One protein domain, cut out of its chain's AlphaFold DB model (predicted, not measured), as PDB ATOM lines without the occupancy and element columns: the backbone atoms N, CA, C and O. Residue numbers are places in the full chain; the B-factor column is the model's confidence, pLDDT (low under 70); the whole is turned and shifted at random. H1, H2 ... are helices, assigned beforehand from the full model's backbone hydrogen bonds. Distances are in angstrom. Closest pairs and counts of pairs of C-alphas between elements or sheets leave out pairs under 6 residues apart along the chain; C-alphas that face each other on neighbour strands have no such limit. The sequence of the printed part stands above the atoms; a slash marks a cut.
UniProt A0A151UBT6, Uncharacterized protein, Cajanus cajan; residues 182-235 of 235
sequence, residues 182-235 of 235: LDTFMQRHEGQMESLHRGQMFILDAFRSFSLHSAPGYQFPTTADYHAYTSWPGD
ATOM      1  N   LEU A 182     282.038 180.527 132.990       72.69
ATOM      2  CA  LEU A 182     283.329 180.951 132.444       72.69
ATOM      3  C   LEU A 182     283.671 180.199 131.157       72.69
ATOM      4  O   LEU A 182     284.160 180.827 130.224       72.69
ATOM      5  N   ASP A 183     283.352 178.910 131.058       76.12
ATOM      6  CA  ASP A 183     283.496 178.148 129.815       76.12
ATOM      7  C   ASP A 183     282.646 178.763 128.697       76.12
ATOM      8  O   ASP A 183     283.141 179.007 127.598       76.12
ATOM      9  N   THR A 184     281.396 179.126 129.002       81.50
ATOM     10  CA  THR A 184     280.521 179.832 128.052       81.50
ATOM     11  C   THR A 184     281.104 181.192 127.648       81.50
ATOM     12  O   THR A 184     281.039 181.583 126.482       81.50
ATOM     13  N   PHE A 185     281.683 181.936 128.597       78.12
ATOM     14  CA  PHE A 185     282.345 183.214 128.322       78.12
ATOM     15  C   PHE A 185     283.579 183.039 127.428       78.12
ATOM     16  O   PHE A 185     283.734 183.769 126.451       78.12
ATOM     17  N   MET A 186     284.426 182.058 127.729       77.25
ATOM     18  CA  MET A 186     285.619 181.748 126.948       77.25
ATOM     19  C   MET A 186     285.246 181.325 125.528       77.25
ATOM     20  O   MET A 186     285.821 181.835 124.571       77.25
ATOM     21  N   GLN A 187     284.222 180.484 125.376       80.81
ATOM     22  CA  GLN A 187     283.707 180.082 124.070       80.81
ATOM     23  C   GLN A 187     283.153 181.277 123.280       80.81
ATOM     24  O   GLN A 187     283.371 181.385 122.072       80.81
ATOM     25  N   ARG A 188     282.476 182.210 123.962       81.50
ATOM     26  CA  ARG A 188     282.011 183.459 123.353       81.50
ATOM     27  C   ARG A 188     283.185 184.308 122.853       81.50
ATOM     28  O   ARG A 188     283.146 184.802 121.731       81.50
ATOM     29  N   HIS A 189     284.223 184.472 123.670       76.81
ATOM     30  CA  HIS A 189     285.412 185.250 123.311       76.81
ATOM     31  C   HIS A 189     286.186 184.630 122.139       76.81
ATOM     32  O   HIS A 189     286.577 185.346 121.217       76.81
ATOM     33  N   GLU A 190     286.342 183.304 122.124       79.88
ATOM     34  CA  GLU A 190     286.934 182.579 120.993       79.88
ATOM     35  C   GLU A 190     286.136 182.825 119.703       79.88
ATOM     36  O   GLU A 190     286.723 183.202 118.688       79.88
ATOM     37  N   GLY A 191     284.801 182.734 119.758       83.81
ATOM     38  CA  GLY A 191     283.930 183.022 118.615       83.81
ATOM     39  C   GLY A 191     284.076 184.450 118.073       83.81
ATOM     40  O   GLY A 191     284.138 184.641 116.855       83.81
ATOM     41  N   GLN A 192     284.212 185.446 118.955       81.56
ATOM     42  CA  GLN A 192     284.485 186.835 118.559       81.56
ATOM     43  C   GLN A 192     285.841 186.985 117.862       81.56
ATOM     44  O   GLN A 192     285.947 187.673 116.846       81.56
ATOM     45  N   MET A 193     286.884 186.339 118.387       82.75
ATOM     46  CA  MET A 193     288.224 186.408 117.804       82.75
ATOM     47  C   MET A 193     288.266 185.747 116.419       82.75
ATOM     48  O   MET A 193     288.875 186.280 115.491       82.75
ATOM     49  N   GLU A 194     287.587 184.613 116.258       86.50
ATOM     50  CA  GLU A 194     287.451 183.942 114.965       86.50
ATOM     51  C   GLU A 194     286.667 184.787 113.959       86.50
ATOM     52  O   GLU A 194     287.080 184.896 112.804       86.50
ATOM     53  N   SER A 195     285.566 185.411 114.388       87.81
ATOM     54  CA  SER A 195     284.794 186.354 113.570       87.81
ATOM     55  C   SER A 195     285.671 187.507 113.067       87.81
ATOM     56  O   SER A 195     285.711 187.780 111.863       87.81
ATOM     57  N   LEU A 196     286.449 188.122 113.964       86.56
ATOM     58  CA  LEU A 196     287.380 189.197 113.622       86.56
ATOM     59  C   LEU A 196     288.431 188.730 112.609       86.56
ATOM     60  O   LEU A 196     288.698 189.423 111.625       86.56
ATOM     61  N   HIS A 197     289.004 187.544 112.822       86.56
ATOM     62  CA  HIS A 197     289.981 186.966 111.907       86.56
ATOM     63  C   HIS A 197     289.378 186.692 110.519       86.56
ATOM     64  O   HIS A 197     289.981 187.055 109.507       86.56
ATOM     65  N   ARG A 198     288.158 186.131 110.450       90.38
ATOM     66  CA  ARG A 198     287.417 185.949 109.187       90.38
ATOM     67  C   ARG A 198     287.198 187.281 108.472       90.38
ATOM     68  O   ARG A 198     287.433 187.360 107.269       90.38
ATOM     69  N   GLY A 199     286.824 188.334 109.203       90.81
ATOM     70  CA  GLY A 199     286.652 189.679 108.646       90.81
ATOM     71  C   GLY A 199     287.938 190.243 108.040       90.81
ATOM     72  O   GLY A 199     287.925 190.752 106.921       90.81
ATOM     73  N   GLN A 200     289.072 190.086 108.727       90.69
ATOM     74  CA  GLN A 200     290.380 190.501 108.205       90.69
ATOM     75  C   GLN A 200     290.747 189.760 106.915       90.69
ATOM     76  O   GLN A 200     291.174 190.385 105.942       90.69
ATOM     77  N   MET A 201     290.554 188.439 106.888       90.44
ATOM     78  CA  MET A 201     290.843 187.618 105.710       90.44
ATOM     79  C   MET A 201     289.939 187.968 104.526       90.44
ATOM     80  O   MET A 201     290.427 188.067 103.403       90.44
ATOM     81  N   PHE A 202     288.654 188.221 104.776       90.00
ATOM     82  CA  PHE A 202     287.701 188.651 103.754       90.00
ATOM     83  C   PHE A 202     288.124 189.970 103.096       90.00
ATOM     84  O   PHE A 202     288.132 190.089 101.872       90.00
ATOM     85  N   ILE A 203     288.533 190.954 103.904       89.44
ATOM     86  CA  ILE A 203     289.009 192.251 103.407       89.44
ATOM     87  C   ILE A 203     290.272 192.069 102.554       89.44
ATOM     88  O   ILE A 203     290.363 192.621 101.455       89.44
ATOM     89  N   LEU A 204     291.240 191.279 103.031       90.06
ATOM     90  CA  LEU A 204     292.479 191.005 102.298       90.06
ATOM     91  C   LEU A 204     292.219 190.309 100.956       90.06
ATOM     92  O   LEU A 204     292.839 190.669  99.953       90.06
ATOM     93  N   ASP A 205     291.300 189.347 100.916       86.62
ATOM     94  CA  ASP A 205     290.964 188.624  99.689       86.62
ATOM     95  C   ASP A 205     290.242 189.511  98.662       86.62
ATOM     96  O   ASP A 205     290.559 189.463  97.470       86.62
ATOM     97  N   ALA A 206     289.357 190.404  99.117       86.38
ATOM     98  CA  ALA A 206     288.723 191.401  98.254       86.38
ATOM     99  C   ALA A 206     289.765 192.328  97.597       86.38
ATOM    100  O   ALA A 206     289.739 192.542  96.381       86.38
ATOM    101  N   PHE A 207     290.740 192.828  98.367       86.00
ATOM    102  CA  PHE A 207     291.827 193.653  97.825       86.00
ATOM    103  C   PHE A 207     292.739 192.886  96.867       86.00
ATOM    104  O   PHE A 207     293.141 193.417  95.824       86.00
ATOM    105  N   ARG A 208     293.064 191.631  97.194       85.12
ATOM    106  CA  ARG A 208     293.856 190.754  96.327       85.12
ATOM    107  C   ARG A 208     293.153 190.527  94.989       85.12
ATOM    108  O   ARG A 208     293.778 190.692  93.944       85.12
ATOM    109  N   SER A 209     291.867 190.192  95.019       82.38
ATOM    110  CA  SER A 209     291.048 189.938  93.829       82.38
ATOM    111  C   SER A 209     290.930 191.177  92.940       82.38
ATOM    112  O   SER A 209     291.135 191.091  91.730       82.38
ATOM    113  N   PHE A 210     290.706 192.350  93.538       81.75
ATOM    114  CA  PHE A 210     290.710 193.620  92.811       81.75
ATOM    115  C   PHE A 210     292.051 193.875  92.100       81.75
ATOM    116  O   PHE A 210     292.083 194.183  90.906       81.75
ATOM    117  N   SER A 211     293.163 193.685  92.817       81.94
ATOM    118  CA  SER A 211     294.518 193.925  92.298       81.94
ATOM    119  C   SER A 211     294.888 192.969  91.159       81.94
ATOM    120  O   SER A 211     295.524 193.375  90.190       81.94
ATOM    121  N   LEU A 212     294.470 191.702  91.257       78.06
ATOM    122  CA  LEU A 212     294.727 190.679  90.239       78.06
ATOM    123  C   LEU A 212     293.898 190.877  88.976       78.06
ATOM    124  O   LEU A 212     294.354 190.526  87.889       78.06
ATOM    125  N   HIS A 213     292.675 191.383  89.110       68.19
ATOM    126  CA  HIS A 213     291.758 191.415  87.984       68.19
ATOM    127  C   HIS A 213     291.817 192.715  87.197       68.19
ATOM    128  O   HIS A 213     291.555 192.639  86.004       68.19
ATOM    129  N   SER A 214     292.214 193.862  87.778       63.50
ATOM    130  CA  SER A 214     292.300 195.164  87.067       63.50
ATOM    131  C   SER A 214     291.145 195.368  86.062       63.50
ATOM    132  O   SER A 214     291.341 195.880  84.959       63.50
ATOM    133  N   ALA A 215     289.951 194.859  86.396       55.50
ATOM    134  CA  ALA A 215     288.947 194.499  85.401       55.50
ATOM    135  C   ALA A 215     287.760 195.461  85.470       55.50
ATOM    136  O   ALA A 215     287.174 195.623  86.547       55.50
ATOM    137  N   PRO A 216     287.328 196.031  84.333       55.56
ATOM    138  CA  PRO A 216     286.030 196.677  84.241       55.56
ATOM    139  C   PRO A 216     284.952 195.592  84.388       55.56
ATOM    140  O   PRO A 216     284.677 194.847  83.452       55.56
ATOM    141  N   GLY A 217     284.399 195.454  85.597       68.00
ATOM    142  CA  GLY A 217     283.367 194.462  85.928       68.00
ATOM    143  C   GLY A 217     283.556 193.737  87.263       68.00
ATOM    144  O   GLY A 217     282.648 193.022  87.675       68.00
ATOM    145  N   TYR A 218     284.690 193.913  87.959       71.88
ATOM    146  CA  TYR A 218     284.840 193.365  89.310       71.88
ATOM    147  C   TYR A 218     283.906 194.092  90.284       71.88
ATOM    148  O   TYR A 218     283.989 195.311  90.446       71.88
ATOM    149  N   GLN A 219     283.021 193.338  90.929       80.44
ATOM    150  CA  GLN A 219     282.093 193.857  91.922       80.44
ATOM    151  C   GLN A 219     282.641 193.549  93.313       80.44
ATOM    152  O   GLN A 219     282.904 192.392  93.639       80.44
ATOM    153  N   PHE A 220     282.842 194.591  94.121       80.81
ATOM    154  CA  PHE A 220     283.243 194.398  95.509       80.81
ATOM    155  C   PHE A 220     282.157 193.628  96.272       80.81
ATOM    156  O   PHE A 220     280.969 193.852  96.009       80.81
ATOM    157  N   PRO A 221     282.546 192.756  97.220       85.25
ATOM    158  CA  PRO A 221     281.588 192.071  98.072       85.25
ATOM    159  C   PRO A 221     280.681 193.066  98.792       85.25
ATOM    160  O   PRO A 221     281.121 194.143  99.209       85.25
ATOM    161  N   THR A 222     279.407 192.716  98.937       88.06
ATOM    162  CA  THR A 222     278.437 193.593  99.590       88.06
ATOM    163  C   THR A 222     278.585 193.549 101.110       88.06
ATOM    164  O   THR A 222     279.168 192.629 101.684       88.06
ATOM    165  N   THR A 223     278.000 194.531 101.797       85.00
ATOM    166  CA  THR A 223     277.927 194.533 103.266       85.00
ATOM    167  C   THR A 223     277.191 193.299 103.802       85.00
ATOM    168  O   THR A 223     277.546 192.787 104.860       85.00
ATOM    169  N   ALA A 224     276.204 192.780 103.062       88.56
ATOM    170  CA  ALA A 224     275.501 191.552 103.424       88.56
ATOM    171  C   ALA A 224     276.418 190.322 103.340       88.56
ATOM    172  O   ALA A 224     276.405 189.498 104.253       88.56
ATOM    173  N   ASP A 225     277.259 190.238 102.304       86.69
ATOM    174  CA  ASP A 225     278.241 189.155 102.155       86.69
ATOM    175  C   ASP A 225     279.280 189.192 103.282       86.69
ATOM    176  O   ASP A 225     279.638 188.150 103.833       86.69
ATOM    177  N   TYR A 226     279.712 190.397 103.677       85.94
ATOM    178  CA  TYR A 226     280.602 190.585 104.821       85.94
ATOM    179  C   TYR A 226     279.958 190.079 106.116       85.94
ATOM    180  O   TYR A 226     280.534 189.229 106.787       85.94
ATOM    181  N   HIS A 227     278.744 190.535 106.444       86.50
ATOM    182  CA  HIS A 227     278.057 190.104 107.666       86.50
ATOM    183  C   HIS A 227     277.774 188.602 107.687       86.50
ATOM    184  O   HIS A 227     277.962 187.970 108.723       86.50
ATOM    185  N   ALA A 228     277.385 188.008 106.557       87.19
ATOM    186  CA  ALA A 228     277.206 186.564 106.459       87.19
ATOM    187  C   ALA A 228     278.512 185.815 106.779       87.19
ATOM    188  O   ALA A 228     278.497 184.836 107.524       87.19
ATOM    189  N   TYR A 229     279.647 186.309 106.279       84.81
ATOM    190  CA  TYR A 229     280.959 185.686 106.461       84.81
ATOM    191  C   TYR A 229     281.572 185.913 107.856       84.81
ATOM    192  O   TYR A 229     282.292 185.053 108.374       84.81
ATOM    193  N   THR A 230     281.289 187.055 108.489       87.44
ATOM    194  CA  THR A 230     281.802 187.387 109.827       87.44
ATOM    195  C   THR A 230     280.860 187.003 110.959       87.44
ATOM    196  O   THR A 230     281.294 187.021 112.106       87.44
ATOM    197  N   SER A 231     279.607 186.642 110.680       85.38
ATOM    198  CA  SER A 231     278.654 186.237 111.719       85.38
ATOM    199  C   SER A 231     279.202 185.110 112.604       85.38
ATOM    200  O   SER A 231     280.020 184.277 112.181       85.38
ATOM    201  N   TRP A 232     278.786 185.105 113.867       80.94
ATOM    202  CA  TRP A 232     279.163 184.084 114.840       80.94
ATOM    203  C   TRP A 232     278.033 183.870 115.868       80.94
ATOM    204  O   TRP A 232     277.101 184.673 115.939       80.94
ATOM    205  N   PRO A 233     278.047 182.760 116.632       64.31
ATOM    206  CA  PRO A 233     276.932 182.407 117.509       64.31
ATOM    207  C   PRO A 233     276.701 183.451 118.613       64.31
ATOM    208  O   PRO A 233     277.488 183.543 119.556       64.31
ATOM    209  N   GLY A 234     275.591 184.188 118.526       64.44
ATOM    210  CA  GLY A 234     275.204 185.211 119.502       64.44
ATOM    211  C   GLY A 234     275.097 186.639 118.957       64.44
ATOM    212  O   GLY A 234     274.764 187.515 119.756       64.44
ATOM    213  N   ASP A 235     275.364 186.856 117.661       57.03
ATOM    214  CA  ASP A 235     274.946 188.062 116.919       57.03
ATOM    215  C   ASP A 235     273.418 188.131 116.712       57.03
ATOM    216  O   ASP A 235     272.773 187.058 116.603       57.03
TER     217      ASP A 235
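What this domain is: This is residues 182 to 235 of the 235 residues of an uncharacterized protein of Cajanus cajan (UniProt A0A151UBT6). One long straight helix, H1, makes the length of the domain; past its last residue the chain folds back beside it, and a short helix, H2, packs at a slant on a stretch near the middle of H1. The turn at residues 211 to 217 stands free at one end, and the last residues, 231 to 235, run on from H2. The printed part has 54 residues with two named helices, H1 then H2, and no named strand; the class is all helix. The whole is a rod spanning 50 by 17 by 7 A, only just loose and close to extended, with a radius of gyration of the C-alphas of 14.6 A.

How they stand to each other: Start with H1, residues 182 to 213, and look at its residues 195 to 202, with which alone it touches H2, residues 223 to 230. The closest C-alphas of the two helices are those of Ser 195 and Thr 230, 4.9 A apart. Their lines stand at a steep tilt of 50 degrees, and they run opposite ways. In both H1 and H2, every O i to N i+4 pair is within hydrogen-bond range.

Where its parts are: Find C-alpha 182 at (283.329, 180.951, 132.444); from there H1 runs 46.4 A to C-alpha 213 at (291.758, 191.415, 87.984). After a short link of 9 residues, find C-alpha 223 at (277.927, 194.533, 103.266), where H2 begins; it runs 10.4 A to C-alpha 230.

The domain as a whole: The two C-alphas farthest apart are those of Leu 182 and Pro 216, 50.8 A. The printed part has no cut and ends at Asp 235, the chain's last residue. Read the B-factor column for the pLDDT: its mean over the printed part is 80.8, and it is under 70 at residues 213 to 217 and 233 to 235.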